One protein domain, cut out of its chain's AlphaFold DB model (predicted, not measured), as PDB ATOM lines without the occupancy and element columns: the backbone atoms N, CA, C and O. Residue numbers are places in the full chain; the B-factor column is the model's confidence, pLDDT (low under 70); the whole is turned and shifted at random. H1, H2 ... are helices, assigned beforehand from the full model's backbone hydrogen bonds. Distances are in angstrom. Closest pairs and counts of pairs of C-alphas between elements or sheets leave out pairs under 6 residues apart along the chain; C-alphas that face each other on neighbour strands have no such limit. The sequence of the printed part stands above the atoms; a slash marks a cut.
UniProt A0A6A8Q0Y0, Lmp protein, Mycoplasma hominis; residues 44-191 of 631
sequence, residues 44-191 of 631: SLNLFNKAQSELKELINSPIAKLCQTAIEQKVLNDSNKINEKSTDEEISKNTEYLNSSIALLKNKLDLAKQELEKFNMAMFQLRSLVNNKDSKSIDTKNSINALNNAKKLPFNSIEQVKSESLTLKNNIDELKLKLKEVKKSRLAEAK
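This is residues 44 to 191 of the 631 residues of the protein "Lmp protein" of Mycoplasma hominis (UniProt A0A6A8Q0Y0). A long rod is built on one long helix, H3, as its spine: H1 and H2 pack on its first part as one three-helix bundle, and H5 and H6 pack on its last part as another, end to end with the first. Short H4 lies at the turn after H3, and residues 184 to 191 of H6 stick out. The printed part has 148 residues, with six helices in order H1 to H6 and no named strand, all helix in class. It is extended, with a radius of gyration of the C-alphas of 23.9 A and spans of 85 by 25 by 17 A.

Start at the hub, H3, residues 88 to 130. Its residues 88 to 106 touch H1, residues 44 to 59, closest at the C-alphas of Phe 48 and Thr 95, 5.1 A, running the same way at a shallow tilt of 23 degrees. H2, residues 70 to 79, touches H3 closest at C-alphas 72 and 101, 6.0 A, opposite ways. Further on, residues 112 to 130 of H3 touch H6, residues 158 to 191, closest at C-alphas 119 and 165, 4.8 A, the same way at a shallow tilt of 22 degrees. H5, residues 141 to 152, forms a hairpin with H6, closest at C-alphas 143 and 171, 5.7 A. H1 and H2 are apart from H5 and H6. H1, H2, H3, H5 and H6 are an up and down bundle, each running against the one before, with every O i to N i+4 pair within hydrogen-bond range; H4, residues 133 to 137, which touches H6 at C-alphas 135 and 179, 6.7 A, has 0 of 1, and 1 of 2 O i to N i+3 pairs.

Find C-alpha 88 at (123.117, 159.375, 105.387); from there H3 runs 62.0 A to C-alpha 130. H6 runs 48.5 A to C-alpha 191 at (175.479, 95.585, 113.845). H1 covers 22.7 A, H5 16.7 A, H2 14.3 A and H4 8.5 A.

Look to Lys 85 and Lys 191 for the C-alphas farthest apart, 86.7 A. The printed part has no cut and no long link. Mean pLDDT of the printed part is 90.2, and residue 153 alone is under 70.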
ATOM      1  N   SER A  44     124.768 156.177 112.802       78.50
ATOM      2  CA  SER A  44     125.343 155.864 111.482       78.50
ATOM      3  C   SER A  44     126.757 156.435 111.325       78.50
ATOM      4  O   SER A  44     127.685 155.721 110.947       78.50
ATOM      5  N   LEU A  45     126.954 157.696 111.727       82.31
ATOM      6  CA  LEU A  45     128.270 158.342 111.727       82.31
ATOM      7  C   LEU A  45     129.241 157.688 112.731       82.31
ATOM      8  O   LEU A  45     130.428 157.551 112.444       82.31
ATOM      9  N   ASN A  46     128.755 157.214 113.887       85.19
ATOM     10  CA  ASN A  46     129.573 156.452 114.838       85.19
ATOM     11  C   ASN A  46     130.018 155.094 114.271       85.19
ATOM     12  O   ASN A  46     131.161 154.696 114.495       85.19
ATOM     13  N   LEU A  47     129.147 154.380 113.549       87.12
ATOM     14  CA  LEU A  47     129.499 153.119 112.885       87.12
ATOM     15  C   LEU A  47     130.539 153.337 111.779       87.12
ATOM     16  O   LEU A  47     131.507 152.580 111.705       87.12
ATOM     17  N   PHE A  48     130.388 154.404 110.991       91.50
ATOM     18  CA  PHE A  48     131.377 154.827 110.000       91.50
ATOM     19  C   PHE A  48     132.745 155.117 110.639       91.50
ATOM     20  O   PHE A  48     133.746 154.511 110.258       91.50
ATOM     21  N   ASN A  49     132.786 155.979 111.663       89.94
ATOM     22  CA  ASN A  49     134.024 156.336 112.367       89.94
ATOM     23  C   ASN A  49     134.700 155.109 113.001       89.94
ATOM     24  O   ASN A  49     135.927 154.996 113.001       89.94
ATOM     25  N   LYS A  50     133.907 154.154 113.506       92.56
ATOM     26  CA  LYS A  50     134.414 152.881 114.033       92.56
ATOM     27  C   LYS A  50     135.064 152.032 112.938       92.56
ATOM     28  O   LYS A  50     136.184 151.571 113.138       92.56
ATOM     29  N   ALA A  51     134.405 151.859 111.790       91.06
ATOM     30  CA  ALA A  51     134.968 151.125 110.654       91.06
ATOM     31  C   ALA A  51     136.238 151.810 110.112       91.06
ATOM     32  O   ALA A  51     137.235 151.151 109.825       91.06
ATOM     33  N   GLN A  52     136.254 153.142 110.047       93.31
ATOM     34  CA  GLN A  52     137.432 153.910 109.643       93.31
ATOM     35  C   GLN A  52     138.618 153.680 110.595       93.31
ATOM     36  O   GLN A  52     139.738 153.431 110.142       93.31
ATOM     37  N   SER A  53     138.376 153.715 111.910       92.94
ATOM     38  CA  SER A  53     139.397 153.426 112.924       92.94
ATOM     39  C   SER A  53     139.902 151.986 112.830       92.94
ATOM     40  O   SER A  53     141.109 151.760 112.859       92.94
ATOM     41  N   GLU A  54     139.002 151.016 112.660       94.81
ATOM     42  CA  GLU A  54     139.352 149.600 112.530       94.81
ATOM     43  C   GLU A  54     140.211 149.339 111.285       94.81
ATOM     44  O   GLU A  54     141.243 148.674 111.371       94.81
ATOM     45  N   LEU A  55     139.852 149.911 110.130       93.50
ATOM     46  CA  LEU A  55     140.662 149.788 108.917       93.50
ATOM     47  C   LEU A  55     142.056 150.406 109.107       93.50
ATOM     48  O   LEU A  55     143.055 149.815 108.696       93.50
ATOM     49  N   LYS A  56     142.140 151.565 109.772       92.88
ATOM     50  CA  LYS A  56     143.410 152.231 110.094       92.88
ATOM     51  C   LYS A  56     144.289 151.385 111.020       92.88
ATOM     52  O   LYS A  56     145.492 151.287 110.785       92.88
ATOM     53  N   GLU A  57     143.716 150.760 112.046       94.19
ATOM     54  CA  GLU A  57     144.438 149.835 112.928       94.19
ATOM     55  C   GLU A  57     144.948 148.604 112.171       94.19
ATOM     56  O   GLU A  57     146.111 148.224 112.324       94.19
ATOM     57  N   LEU A  58     144.117 148.012 111.308       93.50
ATOM     58  CA  LEU A  58     144.500 146.849 110.509       93.50
ATOM     59  C   LEU A  58     145.633 147.171 109.531       93.50
ATOM     60  O   LEU A  58     146.565 146.380 109.422       93.50
ATOM     61  N   ILE A  59     145.593 148.328 108.863       92.38
ATOM     62  CA  ILE A  59     146.653 148.784 107.949       92.38
ATOM     63  C   ILE A  59     147.968 149.051 108.693       92.38
ATOM     64  O   ILE A  59     149.044 148.775 108.165       92.38
ATOM     65  N   ASN A  60     147.900 149.548 109.929       90.75
ATOM     66  CA  ASN A  60     149.083 149.834 110.743       90.75
ATOM     67  C   ASN A  60     149.636 148.604 111.485       90.75
ATOM     68  O   ASN A  60     150.669 148.703 112.150       90.75
ATOM     69  N   SER A  61     148.982 147.443 111.381       90.50
ATOM     70  CA  SER A  61     149.462 146.199 111.982       90.50
ATOM     71  C   SER A  61     150.854 145.818 111.446       90.50
ATOM     72  O   SER A  61     151.102 145.940 110.244       90.50
ATOM     73  N   PRO A  62     151.758 145.260 112.276       85.38
ATOM     74  CA  PRO A  62     153.081 144.811 111.828       85.38
ATOM     75  C   PRO A  62     153.054 143.863 110.618       85.38
ATOM     76  O   PRO A  62     153.967 143.881 109.795       85.38
ATOM     77  N   ILE A  63     151.995 143.057 110.495       86.50
ATOM     78  CA  ILE A  63     151.829 142.039 109.446       86.50
ATOM     79  C   ILE A  63     151.230 142.639 108.163       86.50
ATOM     80  O   ILE A  63     151.407 142.088 107.076       86.50
ATOM     81  N   ALA A  64     150.577 143.802 108.247       87.50
ATOM     82  CA  ALA A  64     149.932 144.450 107.106       87.50
ATOM     83  C   ALA A  64     150.918 144.816 105.992       87.50
ATOM     84  O   ALA A  64     150.560 144.770 104.816       87.50
ATOM     85  N   LYS A  65     152.191 145.055 106.339       84.88
ATOM     86  CA  LYS A  65     153.283 145.266 105.373       84.88
ATOM     87  C   LYS A  65     153.420 144.126 104.357       84.88
ATOM     88  O   LYS A  65     153.844 144.373 103.237       84.88
ATOM     89  N   LEU A  66     153.026 142.904 104.722       86.81
ATOM     90  CA  LEU A  66     153.050 141.734 103.838       86.81
ATOM     91  C   LEU A  66     151.832 141.659 102.908       86.81
ATOM     92  O   LEU A  66     151.885 140.987 101.883       86.81
ATOM     93  N   CYS A  67     150.737 142.334 103.263       87.69
ATOM     94  CA  CYS A  67     149.436 142.218 102.602       87.69
ATOM     95  C   CYS A  67     149.231 143.217 101.452       87.69
ATOM     96  O   CYS A  67     148.149 143.232 100.867       87.69
ATOM     97  N   GLN A  68     150.239 144.048 101.149       84.62
ATOM     98  CA  GLN A  68     150.203 145.069 100.092       84.62
ATOM     99  C   GLN A  68     148.931 145.937 100.158       84.62
ATOM    100  O   GLN A  68     148.099 145.936  99.254       84.62
ATOM    101  N   THR A  69     148.778 146.694 101.246       88.88
ATOM    102  CA  THR A  69     147.548 147.421 101.615       88.88
ATOM    103  C   THR A  69     147.247 148.673 100.782       88.88
ATOM    104  O   THR A  69     146.598 149.596 101.267       88.88
ATOM    105  N   ALA A  70     147.728 148.766  99.540       87.75
ATOM    106  CA  ALA A  70     147.589 149.968  98.712       87.75
ATOM    107  C   ALA A  70     146.117 150.307  98.400       87.75
ATOM    108  O   ALA A  70     145.734 151.478  98.398       87.75
ATOM    109  N   ILE A  71     145.285 149.285  98.174       87.94
ATOM    110  CA  ILE A  71     143.845 149.445  97.919       87.94
ATOM    111  C   ILE A  71     143.143 149.908  99.195       87.94
ATOM    112  O   ILE A  71     142.391 150.877  99.183       87.94
ATOM    113  N   GLU A  72     143.433 149.254 100.312       92.06
ATOM    114  CA  GLU A  72     142.844 149.546 101.612       92.06
ATOM    115  C   GLU A  72     143.261 150.934 102.126       92.06
ATOM    116  O   GLU A  72     142.443 151.661 102.686       92.06
ATOM    117  N   GLN A  73     144.499 151.358 101.852       91.50
ATOM    118  CA  GLN A  73     144.986 152.710 102.123       91.50
ATOM    119  C   GLN A  73     144.241 153.755 101.289       91.50
ATOM    120  O   GLN A  73     143.911 154.825 101.800       91.50
ATOM    121  N   LYS A  74     143.952 153.453 100.017       91.88
ATOM    122  CA  LYS A  74     143.140 154.323  99.159       91.88
ATOM    123  C   LYS A  74     141.716 154.452  99.701       91.88
ATOM    124  O   LYS A  74     141.236 155.573  99.829       91.88
ATOM    125  N   VAL A  75     141.088 153.342 100.098       90.56
ATOM    126  CA  VAL A  75     139.750 153.341 100.718       90.56
ATOM    127  C   VAL A  75     139.738 154.156 102.016       90.56
ATOM    128  O   VAL A  75     138.838 154.969 102.221       90.56
ATOM    129  N   LEU A  76     140.762 154.016 102.864       91.88
ATOM    130  CA  LEU A  76     140.905 154.825 104.075       91.88
ATOM    131  C   LEU A  76     141.063 156.321 103.748       91.88
ATOM    132  O   LEU A  76     140.405 157.157 104.361       91.88
ATOM    133  N   ASN A  77     141.890 156.671 102.762       91.62
ATOM    134  CA  ASN A  77     142.112 158.063 102.369       91.62
ATOM    135  C   ASN A  77     140.858 158.704 101.757       91.62
ATOM    136  O   ASN A  77     140.547 159.853 102.068       91.62
ATOM    137  N   ASP A  78     140.127 157.969 100.915       88.69
ATOM    138  CA  ASP A  78     138.877 158.432 100.310       88.69
ATOM    139  C   ASP A  78     137.775 158.634 101.360       88.69
ATOM    140  O   ASP A  78     136.994 159.581 101.251       88.69
ATOM    141  N   SER A  79     137.776 157.828 102.428       88.69
ATOM    142  CA  SER A  79     136.832 157.970 103.542       88.69
ATOM    143  C   SER A  79     136.975 159.294 104.313       88.69
ATOM    144  O   SER A  79     136.005 159.760 104.901       88.69
ATOM    145  N   ASN A  80     138.132 159.973 104.255       89.25
ATOM    146  CA  ASN A  80     138.348 161.266 104.930       89.25
ATOM    147  C   ASN A  80     137.476 162.409 104.376       89.25
ATOM    148  O   ASN A  80     137.406 163.477 104.981       89.25
ATOM    149  N   LYS A  81     136.831 162.213 103.219       87.19
ATOM    150  CA  LYS A  81     135.900 163.184 102.623       87.19
ATOM    151  C   LYS A  81     134.547 163.222 103.352       87.19
ATOM    152  O   LYS A  81     133.816 164.197 103.200       87.19
ATOM    153  N   ILE A  82     134.226 162.189 104.137       88.06
ATOM    154  CA  ILE A  82     132.983 162.081 104.910       88.06
ATOM    155  C   ILE A  82     133.110 162.855 106.227       88.06
ATOM    156  O   ILE A  82     134.095 162.712 106.949       88.06
ATOM    157  N   ASN A  83     132.118 163.690 106.537       83.19
ATOM    158  CA  ASN A  83     132.084 164.507 107.753       83.19
ATOM    159  C   ASN A  83     130.639 164.740 108.235       83.19
ATOM    160  O   ASN A  83     129.692 164.211 107.663       83.19
ATOM    161  N   GLU A  84     130.461 165.555 109.279       79.19
ATOM    162  CA  GLU A  84     129.153 165.857 109.893       79.19
ATOM    163  C   GLU A  84     128.118 166.491 108.936       79.19
ATOM    164  O   GLU A  84     126.949 166.597 109.295       79.19
ATOM    165  N   LYS A  85     128.534 166.929 107.737       83.25
ATOM    166  CA  LYS A  85     127.674 167.509 106.689       83.25
ATOM    167  C   LYS A  85     127.327 166.528 105.560       83.25
ATOM    168  O   LYS A  85     126.573 166.911 104.667       83.25
ATOM    169  N   SER A  86     127.895 165.320 105.551       84.44
ATOM    170  CA  SER A  86     127.598 164.282 104.553       84.44
ATOM    171  C   SER A  86     126.180 163.731 104.722       84.44
ATOM    172  O   SER A  86     125.640 163.726 105.827       84.44
ATOM    173  N   THR A  87     125.575 163.258 103.632       86.25
ATOM    174  CA  THR A  87     124.240 162.634 103.669       86.25
ATOM    175  C   THR A  87     124.294 161.214 104.244       86.25
ATOM    176  O   THR A  87     125.309 160.524 104.126       86.25
ATOM    177  N   ASP A  88     123.190 160.732 104.819       79.88
ATOM    178  CA  ASP A  88     123.117 159.375 105.387       79.88
ATOM    179  C   ASP A  88     123.376 158.281 104.338       79.88
ATOM    180  O   ASP A  88     123.985 157.253 104.633       79.88
ATOM    181  N   GLU A  89     122.974 158.523 103.089       83.56
ATOM    182  CA  GLU A  89     123.208 157.621 101.959       83.56
ATOM    183  C   GLU A  89     124.702 157.560 101.580       83.56
ATOM    184  O   GLU A  89     125.248 156.475 101.357       83.56
ATOM    185  N   GLU A  90     125.406 158.699 101.612       84.56
ATOM    186  CA  GLU A  90     126.865 158.763 101.443       84.56
ATOM    187  C   GLU A  90     127.615 158.084 102.600       84.56
ATOM    188  O   GLU A  90     128.585 157.357 102.353       84.56
ATOM    189  N   ILE A  91     127.166 158.282 103.846       86.00
ATOM    190  CA  ILE A  91     127.737 157.652 105.049       86.00
ATOM    191  C   ILE A  91     127.553 156.131 104.984       86.00
ATOM    192  O   ILE A  91     128.514 155.386 105.192       86.00
ATOM    193  N   SER A  92     126.352 155.650 104.649       85.69
ATOM    194  CA  SER A  92     126.046 154.218 104.557       85.69
ATOM    195  C   SER A  92     126.882 153.528 103.476       85.69
ATOM    196  O   SER A  92     127.541 152.522 103.746       85.69
ATOM    197  N   LYS A  93     126.945 154.107 102.270       87.69
ATOM    198  CA  LYS A  93     127.721 153.555 101.151       87.69
ATOM    199  C   LYS A  93     129.221 153.488 101.460       87.69
ATOM    200  O   LYS A  93     129.866 152.478 101.187       87.69
ATOM    201  N   ASN A  94     129.793 154.532 102.067       90.81
ATOM    202  CA  ASN A  94     131.206 154.513 102.468       90.81
ATOM    203  C   ASN A  94     131.478 153.542 103.624       90.81
ATOM    204  O   ASN A  94     132.532 152.909 103.653       90.81
ATOM    205  N   THR A  95     130.524 153.367 104.541       90.56
ATOM    206  CA  THR A  95     130.614 152.357 105.608       90.56
ATOM    207  C   THR A  95     130.662 150.939 105.028       90.56
ATOM    208  O   THR A  95     131.459 150.118 105.478       90.56
ATOM    209  N   GLU A  96     129.874 150.646 103.993       89.75
ATOM    210  CA  GLU A  96     129.889 149.349 103.303       89.75
ATOM    211  C   GLU A  96     131.218 149.082 102.572       89.75
ATOM    212  O   GLU A  96     131.776 147.983 102.673       89.75
ATOM    213  N   TYR A  97     131.789 150.098 101.910       90.38
ATOM    214  CA  TYR A  97     133.120 150.003 101.293       90.38
ATOM    215  C   TYR A  97     134.239 149.784 102.320       90.38
ATOM    216  O   TYR A  97     135.130 148.956 102.089       90.38
ATOM    217  N   LEU A  98     134.188 150.484 103.461       93.19
ATOM    218  CA  LEU A  98     135.115 150.274 104.577       93.19
ATOM    219  C   LEU A  98     134.999 148.845 105.113       93.19
ATOM    220  O   LEU A  98     136.005 148.148 105.192       93.19
ATOM    221  N   ASN A  99     133.785 148.371 105.402       92.19
ATOM    222  CA  ASN A  99     133.549 147.022 105.924       92.19
ATOM    223  C   ASN A  99     133.986 145.919 104.949       92.19
ATOM    224  O   ASN A  99     134.597 144.934 105.366       92.19
ATOM    225  N   SER A 100     133.746 146.102 103.650       91.88
ATOM    226  CA  SER A 100     134.226 145.182 102.611       91.88
ATOM    227  C   SER A 100     135.757 145.130 102.566       91.88
ATOM    228  O   SER A 100     136.347 144.050 102.512       91.88
ATOM    229  N   SER A 101     136.415 146.288 102.669       93.06
ATOM    230  CA  SER A 101     137.882 146.382 102.699       93.06
ATOM    231  C   SER A 101     138.477 145.800 103.983       93.06
ATOM    232  O   SER A 101     139.486 145.102 103.927       93.06
ATOM    233  N   ILE A 102     137.827 146.008 105.133       93.81
ATOM    234  CA  ILE A 102     138.181 145.386 106.417       93.81
ATOM    235  C   ILE A 102     138.115 143.863 106.307       93.81
ATOM    236  O   ILE A 102     139.056 143.183 106.713       93.81
ATOM    237  N   ALA A 103     137.030 143.311 105.754       92.69
ATOM    238  CA  ALA A 103     136.862 141.867 105.612       92.69
ATOM    239  C   ALA A 103     137.955 141.248 104.721       92.69
ATOM    240  O   ALA A 103     138.556 140.234 105.086       92.69
ATOM    241  N   LEU A 104     138.264 141.890 103.588       91.38
ATOM    242  CA  LEU A 104     139.343 141.465 102.695       91.38
ATOM    243  C   LEU A 104     140.716 141.547 103.371       91.38
ATOM    244  O   LEU A 104     141.498 140.597 103.289       91.38
ATOM    245  N   LEU A 105     141.003 142.645 104.077       92.50
ATOM    246  CA  LEU A 105     142.277 142.831 104.766       92.50
ATOM    247  C   LEU A 105     142.465 141.839 105.913       92.50
ATOM    248  O   LEU A 105     143.549 141.282 106.053       92.50
ATOM    249  N   LYS A 106     141.419 141.572 106.703       93.94
ATOM    250  CA  LYS A 106     141.453 140.549 107.758       93.94
ATOM    251  C   LYS A 106     141.823 139.180 107.194       93.94
ATOM    252  O   LYS A 106     142.712 138.531 107.733       93.94
ATOM    253  N   ASN A 107     141.222 138.787 106.072       92.12
ATOM    254  CA  ASN A 107     141.545 137.523 105.411       92.12
ATOM    255  C   ASN A 107     143.015 137.484 104.937       92.12
ATOM    256  O   ASN A 107     143.741 136.536 105.237       92.12
ATOM    257  N   LYS A 108     143.499 138.554 104.285       91.69
ATOM    258  CA  LYS A 108     144.917 138.674 103.890       91.69
ATOM    259  C   LYS A 108     145.864 138.588 105.094       91.69
ATOM    260  O   LYS A 108     146.873 137.889 105.026       91.69
ATOM    261  N   LEU A 109     145.531 139.262 106.197       92.06
ATOM    262  CA  LEU A 109     146.311 139.248 107.435       92.06
ATOM    263  C   LEU A 109     146.359 137.854 108.064       92.06
ATOM    264  O   LEU A 109     147.419 137.439 108.528       92.06
ATOM    265  N   ASP A 110     145.248 137.122 108.075       91.81
ATOM    266  CA  ASP A 110     145.209 135.765 108.622       91.81
ATOM    267  C   ASP A 110     146.008 134.778 107.761       91.81
ATOM    268  O   ASP A 110     146.762 133.968 108.305       91.81
ATOM    269  N   LEU A 111     145.953 134.900 106.431       91.44
ATOM    270  CA  LEU A 111     146.830 134.146 105.531       91.44
ATOM    271  C   LEU A 111     148.313 134.469 105.794       91.44
ATOM    272  O   LEU A 111     149.140 133.562 105.894       91.44
ATOM    273  N   ALA A 112     148.652 135.753 105.940       90.19
ATOM    274  CA  ALA A 112     150.016 136.192 106.225       90.19
ATOM    275  C   ALA A 112     150.533 135.640 107.563       90.19
ATOM    276  O   ALA A 112     151.674 135.183 107.630       90.19
ATOM    277  N   LYS A 113     149.695 135.625 108.612       91.25
ATOM    278  CA  LYS A 113     150.024 134.995 109.903       91.25
ATOM    279  C   LYS A 113     150.358 133.514 109.731       91.25
ATOM    280  O   LYS A 113     151.407 133.080 110.195       91.25
ATOM    281  N   GLN A 114     149.505 132.758 109.035       92.19
ATOM    282  CA  GLN A 114     149.703 131.318 108.833       92.19
ATOM    283  C   GLN A 114     150.995 131.003 108.067       92.19
ATOM    284  O   GLN A 114     151.723 130.076 108.426       92.19
ATOM    285  N   GLU A 115     151.306 131.758 107.013       91.38
ATOM    286  CA  GLU A 115     152.544 131.552 106.249       91.38
ATOM    287  C   GLU A 115     153.792 131.943 107.053       91.38
ATOM    288  O   GLU A 115     154.806 131.242 106.998       91.38
ATOM    289  N   LEU A 116     153.711 132.996 107.872       90.88
ATOM    290  CA  LEU A 116     154.803 133.390 108.762       90.88
ATOM    291  C   LEU A 116     155.058 132.342 109.859       90.88
ATOM    292  O   LEU A 116     156.211 132.049 110.180       90.88
ATOM    293  N   GLU A 117     154.006 131.728 110.406       91.38
ATOM    294  CA  GLU A 117     154.129 130.605 111.343       91.38
ATOM    295  C   GLU A 117     154.833 129.402 110.703       91.38
ATOM    296  O   GLU A 117     155.795 128.881 111.273       91.38
ATOM    297  N   LYS A 118     154.428 128.997 109.490       92.12
ATOM    298  CA  LYS A 118     155.094 127.914 108.741       92.12
ATOM    299  C   LYS A 118     156.569 128.219 108.493       92.12
ATOM    300  O   LYS A 118     157.420 127.349 108.687       92.12
ATOM    301  N   PHE A 119     156.882 129.449 108.086       93.88
ATOM    302  CA  PHE A 119     158.254 129.913 107.901       93.88
ATOM    303  C   PHE A 119     159.072 129.814 109.199       93.88
ATOM    304  O   PHE A 119     160.152 129.219 109.206       93.88
ATOM    305  N   ASN A 120     158.539 130.308 110.318       91.81
ATOM    306  CA  ASN A 120     159.214 130.253 111.617       91.81
ATOM    307  C   ASN A 120     159.431 128.811 112.103       91.81
ATOM    308  O   ASN A 120     160.498 128.486 112.631       91.81
ATOM    309  N   MET A 121     158.463 127.916 111.876       94.12
ATOM    310  CA  MET A 121     158.617 126.488 112.160       94.12
ATOM    311  C   MET A 121     159.721 125.852 111.309       94.12
ATOM    312  O   MET A 121     160.538 125.101 111.842       94.12
ATOM    313  N   ALA A 122     159.787 126.165 110.011       95.19
ATOM    314  CA  ALA A 122     160.848 125.677 109.131       95.19
ATOM    315  C   ALA A 122     162.228 126.193 109.579       95.19
ATOM    316  O   ALA A 122     163.172 125.413 109.701       95.19
ATOM    317  N   MET A 123     162.336 127.477 109.934       94.56
ATOM    318  CA  MET A 123     163.552 128.060 110.510       94.56
ATOM    319  C   MET A 123     164.015 127.308 111.762       94.56
ATOM    320  O   MET A 123     165.193 126.959 111.885       94.56
ATOM    321  N   PHE A 124     163.096 127.035 112.689       94.50
ATOM    322  CA  PHE A 124     163.401 126.298 113.913       94.50
ATOM    323  C   PHE A 124     163.847 124.858 113.625       94.50
ATOM    324  O   PHE A 124     164.870 124.412 114.149       94.50
ATOM    325  N   GLN A 125     163.121 124.146 112.758       95.19
ATOM    326  CA  GLN A 125     163.445 122.771 112.374       95.19
ATOM    327  C   GLN A 125     164.815 122.676 111.699       95.19
ATOM    328  O   GLN A 125     165.629 121.846 112.100       95.19
ATOM    329  N   LEU A 126     165.103 123.544 110.724       95.12
ATOM    330  CA  LEU A 126     166.394 123.546 110.040       95.12
ATOM    331  C   LEU A 126     167.533 123.856 111.018       95.12
ATOM    332  O   LEU A 126     168.555 123.176 110.998       95.12
ATOM    333  N   ARG A 127     167.337 124.811 111.937       94.12
ATOM    334  CA  ARG A 127     168.327 125.136 112.976       94.12
ATOM    335  C   ARG A 127     168.607 123.947 113.893       94.12
ATOM    336  O   ARG A 127     169.764 123.678 114.205       94.12
ATOM    337  N   SER A 128     167.560 123.244 114.325       93.44
ATOM    338  CA  SER A 128     167.682 122.047 115.162       93.44
ATOM    339  C   SER A 128     168.459 120.939 114.448       93.44
ATOM    340  O   SER A 128     169.350 120.332 115.041       93.44
ATOM    341  N   LEU A 129     168.179 120.724 113.161       94.00
ATOM    342  CA  LEU A 129     168.863 119.718 112.358       94.00
ATOM    343  C   LEU A 129     170.331 120.080 112.093       94.00
ATOM    344  O   LEU A 129     171.194 119.229 112.271       94.00
ATOM    345  N   VAL A 130     170.644 121.331 111.743       92.56
ATOM    346  CA  VAL A 130     172.035 121.794 111.549       92.56
ATOM    347  C   VAL A 130     172.863 121.622 112.825       92.56
ATOM    348  O   VAL A 130     174.015 121.204 112.759       92.56
ATOM    349  N   ASN A 131     172.267 121.874 113.991       90.38
ATOM    350  CA  ASN A 131     172.934 121.726 115.284       90.38
ATOM    351  C   ASN A 131     172.969 120.278 115.810       90.38
ATOM    352  O   ASN A 131     173.477 120.043 116.908       90.38
ATOM    353  N   ASN A 132     172.422 119.302 115.080       89.75
ATOM    354  CA  ASN A 132     172.469 117.902 115.488       89.75
ATOM    355  C   ASN A 132     173.927 117.407 115.548       89.75
ATOM    356  O   ASN A 132     174.742 117.737 114.688       89.75
ATOM    357  N   LYS A 133     174.255 116.575 116.545       87.12
ATOM    358  CA  LYS A 133     175.608 116.018 116.729       87.12
ATOM    359  C   LYS A 133     176.146 115.323 115.470       87.12
ATOM    360  O   LYS A 133     177.327 115.460 115.166       87.12
ATOM    361  N   ASP A 134     175.273 114.637 114.732       87.06
ATOM    362  CA  ASP A 134     175.629 113.869 113.537       87.06
ATOM    363  C   ASP A 134     175.732 114.758 112.284       87.06
ATOM    364  O   ASP A 134     176.298 114.347 111.275       87.06
ATOM    365  N   SER A 135     175.254 116.007 112.345       86.38
ATOM    366  CA  SER A 135     175.369 116.970 111.242       86.38
ATOM    367  C   SER A 135     176.794 117.473 111.037       86.38
ATOM    368  O   SER A 135     177.107 117.961 109.959       86.38
ATOM    369  N   LYS A 136     177.692 117.294 112.017       83.94
ATOM    370  CA  LYS A 136     179.131 117.578 111.852       83.94
ATOM    371  C   LYS A 136     179.781 116.729 110.755       83.94
ATOM    372  O   LYS A 136     180.802 117.122 110.206       83.94
ATOM    373  N   SER A 137     179.206 115.564 110.467       85.56
ATOM    374  CA  SER A 137     179.677 114.613 109.455       85.56
ATOM    375  C   SER A 137     179.133 114.910 108.054       85.56
ATOM    376  O   SER A 137     179.344 114.123 107.136       85.56
ATOM    377  N   ILE A 138     178.368 115.992 107.901       90.31
ATOM    378  CA  ILE A 138     177.615 116.333 106.697       90.31
ATOM    379  C   ILE A 138     178.009 117.748 106.276       90.31
ATOM    380  O   ILE A 138     178.235 118.612 107.120       90.31
ATOM    381  N   ASP A 139     178.052 118.017 104.973       88.94
ATOM    382  CA  ASP A 139     178.143 119.397 104.499       88.94
ATOM    383  C   ASP A 139     176.825 120.142 104.775       88.94
ATOM    384  O   ASP A 139     175.812 119.949 104.093       88.94
ATOM    385  N   THR A 140     176.845 120.989 105.805       93.00
ATOM    386  CA  THR A 140     175.721 121.831 106.230       93.00
ATOM    387  C   THR A 140     175.787 123.248 105.655       93.00
ATOM    388  O   THR A 140     174.962 124.084 106.029       93.00
ATOM    389  N   LYS A 141     176.759 123.574 104.786       92.62
ATOM    390  CA  LYS A 141     177.019 124.952 104.330       92.62
ATOM    391  C   LYS A 141     175.804 125.577 103.647       92.62
ATOM    392  O   LYS A 141     175.424 126.697 103.982       92.62
ATOM    393  N   ASN A 142     175.149 124.835 102.754       91.00
ATOM    394  CA  ASN A 142     173.949 125.303 102.051       91.00
ATOM    395  C   ASN A 142     172.790 125.576 103.016       91.00
ATOM    396  O   ASN A 142     172.158 126.627 102.942       91.00
ATOM    397  N   SER A 143     172.578 124.689 103.989       92.88
ATOM    398  CA  SER A 143     171.538 124.848 105.006       92.88
ATOM    399  C   SER A 143     171.806 126.023 105.948       92.88
ATOM    400  O   SER A 143     170.883 126.759 106.285       92.88
ATOM    401  N   ILE A 144     173.065 126.250 106.337       93.00
ATOM    402  CA  ILE A 144     173.474 127.422 107.128       93.00
ATOM    403  C   ILE A 144     173.257 128.712 106.331       93.00
ATOM    404  O   ILE A 144     172.731 129.685 106.872       93.00
ATOM    405  N   ASN A 145     173.620 128.721 105.046       92.56
ATOM    406  CA  ASN A 145     173.411 129.868 104.165       92.56
ATOM    407  C   ASN A 145     171.922 130.192 104.002       92.56
ATOM    408  O   ASN A 145     171.542 131.346 104.181       92.56
ATOM    409  N   ALA A 146     171.075 129.186 103.756       91.69
ATOM    410  CA  ALA A 146     169.623 129.357 103.694       91.69
ATOM    411  C   ALA A 146     169.071 129.965 104.996       91.69
ATOM    412  O   ALA A 146     168.301 130.922 104.968       91.69
ATOM    413  N   LEU A 147     169.543 129.483 106.151       93.44
ATOM    414  CA  LEU A 147     169.132 129.978 107.468       93.44
ATOM    415  C   LEU A 147     169.588 131.423 107.735       93.44
ATOM    416  O   LEU A 147     168.889 132.187 108.399       93.44
ATOM    417  N   ASN A 148     170.762 131.808 107.231       92.00
ATOM    418  CA  ASN A 148     171.288 133.167 107.350       92.00
ATOM    419  C   ASN A 148     170.587 134.147 106.403       92.00
ATOM    420  O   ASN A 148     170.304 135.273 106.810       92.00
ATOM    421  N   ASN A 149     170.281 133.729 105.174       88.12
ATOM    422  CA  ASN A 149     169.547 134.543 104.205       88.12
ATOM    423  C   ASN A 149     168.126 134.829 104.707       88.12
ATOM    424  O   ASN A 149     167.722 135.989 104.774       88.12
ATOM    425  N   ALA A 150     167.439 133.800 105.206       88.00
ATOM    426  CA  ALA A 150     166.110 133.905 105.799       88.00
ATOM    427  C   ALA A 150     166.039 134.861 107.014       88.00
ATOM    428  O   ALA A 150     164.993 135.446 107.274       88.00
ATOM    429  N   LYS A 151     167.144 135.066 107.755       86.88
ATOM    430  CA  LYS A 151     167.219 136.040 108.867       86.88
ATOM    431  C   LYS A 151     167.417 137.490 108.422       86.88
ATOM    432  O   LYS A 151     167.099 138.393 109.189       86.88
ATOM    433  N   LYS A 152     168.031 137.713 107.258       80.75
ATOM    434  CA  LYS A 152     168.457 139.047 106.797       80.75
ATOM    435  C   LYS A 152     167.385 139.781 105.993       80.75
ATOM    436  O   LYS A 152     167.491 140.992 105.832       80.75
ATOM    437  N   LEU A 153     166.391 139.069 105.467       68.81
ATOM    438  CA  LEU A 153     165.408 139.622 104.540       68.81
ATOM    439  C   LEU A 153     164.258 140.329 105.281       68.81
ATOM    440  O   LEU A 153     163.522 139.674 106.021       68.81
ATOM    441  N   PRO A 154     164.038 141.642 105.072       72.25
ATOM    442  CA  PRO A 154     162.763 142.252 105.405       72.25
ATOM    443  C   PRO A 154     161.720 141.770 104.392       72.25
ATOM    444  O   PRO A 154     161.772 142.125 103.215       72.25
ATOM    445  N   PHE A 155     160.774 140.951 104.842       80.69
ATOM    446  CA  PHE A 155     159.686 140.482 103.990       80.69
ATOM    447  C   PHE A 155     158.757 141.642 103.620       80.69
ATOM    448  O   PHE A 155     158.251 142.346 104.495       80.69
ATOM    449  N   ASN A 156     158.533 141.832 102.320       81.00
ATOM    450  CA  ASN A 156     157.670 142.890 101.783       81.00
ATOM    451  C   ASN A 156     156.373 142.353 101.145       81.00
ATOM    452  O   ASN A 156     155.539 143.127 100.681       81.00
ATOM    453  N   SER A 157     156.215 141.028 101.095       87.81
ATOM    454  CA  SER A 157     155.064 140.338 100.511       87.81
ATOM    455  C   SER A 157     154.936 138.913 101.054       87.81
ATOM    456  O   SER A 157     155.917 138.308 101.496       87.81
ATOM    457  N   ILE A 158     153.723 138.358 100.998       88.19
ATOM    458  CA  ILE A 158     153.445 136.960 101.366       88.19
ATOM    459  C   ILE A 158     154.164 135.987 100.415       88.19
ATOM    460  O   ILE A 158     154.646 134.944 100.853       88.19
ATOM    461  N   GLU A 159     154.287 136.323  99.130       88.31
ATOM    462  CA  GLU A 159     154.981 135.509  98.126       88.31
ATOM    463  C   GLU A 159     156.451 135.267  98.494       88.31
ATOM    464  O   GLU A 159     156.918 134.134  98.375       88.31
ATOM    465  N   GLN A 160     157.152 136.279  99.023       88.44
ATOM    466  CA  GLN A 160     158.525 136.121  99.520       88.44
ATOM    467  C   GLN A 160     158.609 135.183 100.732       88.44
ATOM    468  O   GLN A 160     159.522 134.362 100.823       88.44
ATOM    469  N   VAL A 161     157.650 135.268 101.663       90.38
ATOM    470  CA  VAL A 161     157.593 134.361 102.825       90.38
ATOM    471  C   VAL A 161     157.387 132.919 102.358       90.38
ATOM    472  O   VAL A 161     158.076 132.013 102.829       90.38
ATOM    473  N   LYS A 162     156.488 132.698 101.391       90.81
ATOM    474  CA  LYS A 162     156.230 131.374 100.805       90.81
ATOM    475  C   LYS A 162     157.457 130.814 100.087       90.81
ATOM    476  O   LYS A 162     157.786 129.645 100.291       90.81
ATOM    477  N   SER A 163     158.138 131.621  99.269       89.69
ATOM    478  CA  SER A 163     159.328 131.171  98.538       89.69
ATOM    479  C   SER A 163     160.465 130.798  99.486       89.69
ATOM    480  O   SER A 163     161.055 129.730  99.340       89.69
ATOM    481  N   GLU A 164     160.729 131.618 100.505       90.81
ATOM    482  CA  GLU A 164     161.760 131.311 101.501       90.81
ATOM    483  C   GLU A 164     161.377 130.111 102.378       90.81
ATOM    484  O   GLU A 164     162.216 129.260 102.674       90.81
ATOM    485  N   SER A 165     160.096 129.967 102.738       91.56
ATOM    486  CA  SER A 165     159.601 128.779 103.444       91.56
ATOM    487  C   SER A 165     159.829 127.497 102.632       91.56
ATOM    488  O   SER A 165     160.269 126.485 103.185       91.56
ATOM    489  N   LEU A 166     159.611 127.542 101.312       91.88
ATOM    490  CA  LEU A 166     159.890 126.421 100.414       91.88
ATOM    491  C   LEU A 166     161.393 126.107 100.345       91.88
ATOM    492  O   LEU A 166     161.774 124.940 100.447       91.88
ATOM    493  N   THR A 167     162.249 127.127 100.250       93.00
ATOM    494  CA  THR A 167     163.713 126.966 100.288       93.00
ATOM    495  C   THR A 167     164.173 126.297 101.584       93.00
ATOM    496  O   THR A 167     164.966 125.349 101.549       93.00
ATOM    497  N   LEU A 168     163.655 126.737 102.736       94.88
ATOM    498  CA  LEU A 168     163.951 126.127 104.033       94.88
ATOM    499  C   LEU A 168     163.465 124.676 104.094       94.88
ATOM    500  O   LEU A 168     164.204 123.810 104.559       94.88
ATOM    501  N   LYS A 169     162.260 124.388 103.590       94.94
ATOM    502  CA  LYS A 169     161.703 123.032 103.543       94.94
ATOM    503  C   LYS A 169     162.555 122.082 102.699       94.94
ATOM    504  O   LYS A 169     162.884 120.999 103.173       94.94
ATOM    505  N   ASN A 170     162.980 122.509 101.512       93.62
ATOM    506  CA  ASN A 170     163.857 121.710 100.654       93.62
ATOM    507  C   ASN A 170     165.184 121.384 101.362       93.62
ATOM    508  O   ASN A 170     165.629 120.239 101.348       93.62
ATOM    509  N   ASN A 171     165.771 122.365 102.060       95.00
ATOM    510  CA  ASN A 171     166.977 122.151 102.866       95.00
ATOM    511  C   ASN A 171     166.739 121.189 104.043       95.00
ATOM    512  O   ASN A 171     167.601 120.365 104.344       95.00
ATOM    513  N   ILE A 172     165.585 121.268 104.715       95.06
ATOM    514  CA  ILE A 172     165.204 120.333 105.788       95.06
ATOM    515  C   ILE A 172     165.138 118.901 105.256       95.06
ATOM    516  O   ILE A 172     165.667 117.991 105.896       95.06
ATOM    517  N   ASP A 173     164.483 118.697 104.115       93.19
ATOM    518  CA  ASP A 173     164.287 117.370 103.533       93.19
ATOM    519  C   ASP A 173     165.618 116.773 103.052       93.19
ATOM    520  O   ASP A 173     165.930 115.625 103.381       93.19
ATOM    521  N   GLU A 174     166.460 117.571 102.387       93.19
ATOM    522  CA  GLU A 174     167.813 117.164 101.994       93.19
ATOM    523  C   GLU A 174     168.668 116.783 103.214       93.19
ATOM    524  O   GLU A 174     169.303 115.723 103.237       93.19
ATOM    525  N   LEU A 175     168.663 117.607 104.266       93.56
ATOM    526  CA  LEU A 175     169.484 117.357 105.447       93.56
ATOM    527  C   LEU A 175     168.994 116.144 106.250       93.56
ATOM    528  O   LEU A 175     169.808 115.374 106.761       93.56
ATOM    529  N   LYS A 176     167.674 115.918 106.322       92.81
ATOM    530  CA  LYS A 176     167.094 114.697 106.909       92.81
ATOM    531  C   LYS A 176     167.537 113.444 106.160       92.81
ATOM    532  O   LYS A 176     167.843 112.448 106.813       92.81
ATOM    533  N   LEU A 177     167.582 113.483 104.825       91.31
ATOM    534  CA  LEU A 177     168.070 112.364 104.014       91.31
ATOM    535  C   LEU A 177     169.546 112.077 104.307       91.31
ATOM    536  O   LEU A 177     169.884 110.941 104.637       91.31
ATOM    537  N   LYS A 178     170.407 113.103 104.288       92.56
ATOM    538  CA  LYS A 178     171.838 112.942 104.603       92.56
ATOM    539  C   LYS A 178     172.057 112.402 106.022       92.56
ATOM    540  O   LYS A 178     172.825 111.460 106.208       92.56
ATOM    541  N   LEU A 179     171.335 112.925 107.019       93.25
ATOM    542  CA  LEU A 179     171.382 112.421 108.399       93.25
ATOM    543  C   LEU A 179     170.942 110.960 108.496       93.25
ATOM    544  O   LEU A 179     171.541 110.181 109.237       93.25
ATOM    545  N   LYS A 180     169.905 110.573 107.748       92.38
ATOM    546  CA  LYS A 180     169.422 109.192 107.725       92.38
ATOM    547  C   LYS A 180     170.494 108.237 107.202       92.38
ATOM    548  O   LYS A 180     170.679 107.178 107.797       92.38
ATOM    549  N   GLU A 181     171.228 108.620 106.161       91.69
ATOM    550  CA  GLU A 181     172.333 107.815 105.623       91.69
ATOM    551  C   GLU A 181     173.519 107.712 106.596       91.69
ATOM    552  O   GLU A 181     174.004 106.608 106.851       91.69
ATOM    553  N   VAL A 182     173.922 108.814 107.243       93.81
ATOM    554  CA  VAL A 182     174.971 108.782 108.284       93.81
ATOM    555  C   VAL A 182     174.594 107.827 109.418       93.81
ATOM    556  O   VAL A 182     175.399 106.992 109.837       93.81
ATOM    557  N   LYS A 183     173.348 107.892 109.900       93.88
ATOM    558  CA  LYS A 183     172.885 107.006 110.973       93.88
ATOM    559  C   LYS A 183     172.765 105.547 110.536       93.88
ATOM    560  O   LYS A 183     173.101 104.665 111.321       93.88
ATOM    561  N   LYS A 184     172.346 105.268 109.296       93.38
ATOM    562  CA  LYS A 184     172.369 103.903 108.740       93.38
ATOM    563  C   LYS A 184     173.783 103.322 108.733       93.38
ATOM    564  O   LYS A 184     173.950 102.170 109.120       93.38
ATOM    565  N   SER A 185     174.785 104.116 108.352       92.88
ATOM    566  CA  SER A 185     176.191 103.691 108.376       92.88
ATOM    567  C   SER A 185     176.657 103.338 109.795       92.88
ATOM    568  O   SER A 185     177.166 102.244 110.034       92.88
ATOM    569  N   ARG A 186     176.368 104.197 110.783       94.38
ATOM    570  CA  ARG A 186     176.675 103.923 112.201       94.38
ATOM    571  C   ARG A 186     175.966 102.681 112.735       94.38
ATOM    572  O   ARG A 186     176.544 101.915 113.503       94.38
ATOM    573  N   LEU A 187     174.714 102.469 112.335       95.88
ATOM    574  CA  LEU A 187     173.980 101.260 112.687       95.88
ATOM    575  C   LEU A 187     174.615 100.017 112.066       95.88
ATOM    576  O   LEU A 187     174.729  99.009 112.752       95.88
ATOM    577  N   ALA A 188     175.059 100.079 110.809       95.06
ATOM    578  CA  ALA A 188     175.780  98.979 110.179       95.06
ATOM    579  C   ALA A 188     177.074  98.648 110.940       95.06
ATOM    580  O   ALA A 188     177.341  97.479 111.203       95.06
ATOM    581  N   GLU A 189     177.827  99.658 111.383       95.88
ATOM    582  CA  GLU A 189     179.013  99.459 112.221       95.88
ATOM    583  C   GLU A 189     178.667  98.776 113.556       95.88
ATOM    584  O   GLU A 189     179.299  97.787 113.933       95.88
ATOM    585  N   ALA A 190     177.630  99.252 114.255       97.25
ATOM    586  CA  ALA A 190     177.167  98.648 115.504       97.25
ATOM    587  C   ALA A 190     176.670  97.204 115.303       97.25
ATOM    588  O   ALA A 190     177.009  96.321 116.092       97.25
ATOM    589  N   LYS A 191     175.926  96.935 114.220       96.31
ATOM    590  CA  LYS A 191     175.479  95.585 113.845       96.31
ATOM    591  C   LYS A 191     176.652  94.665 113.532       96.31
ATOM    592  O   LYS A 191     176.624  93.513 113.946       96.31
TER     593      LYS A 191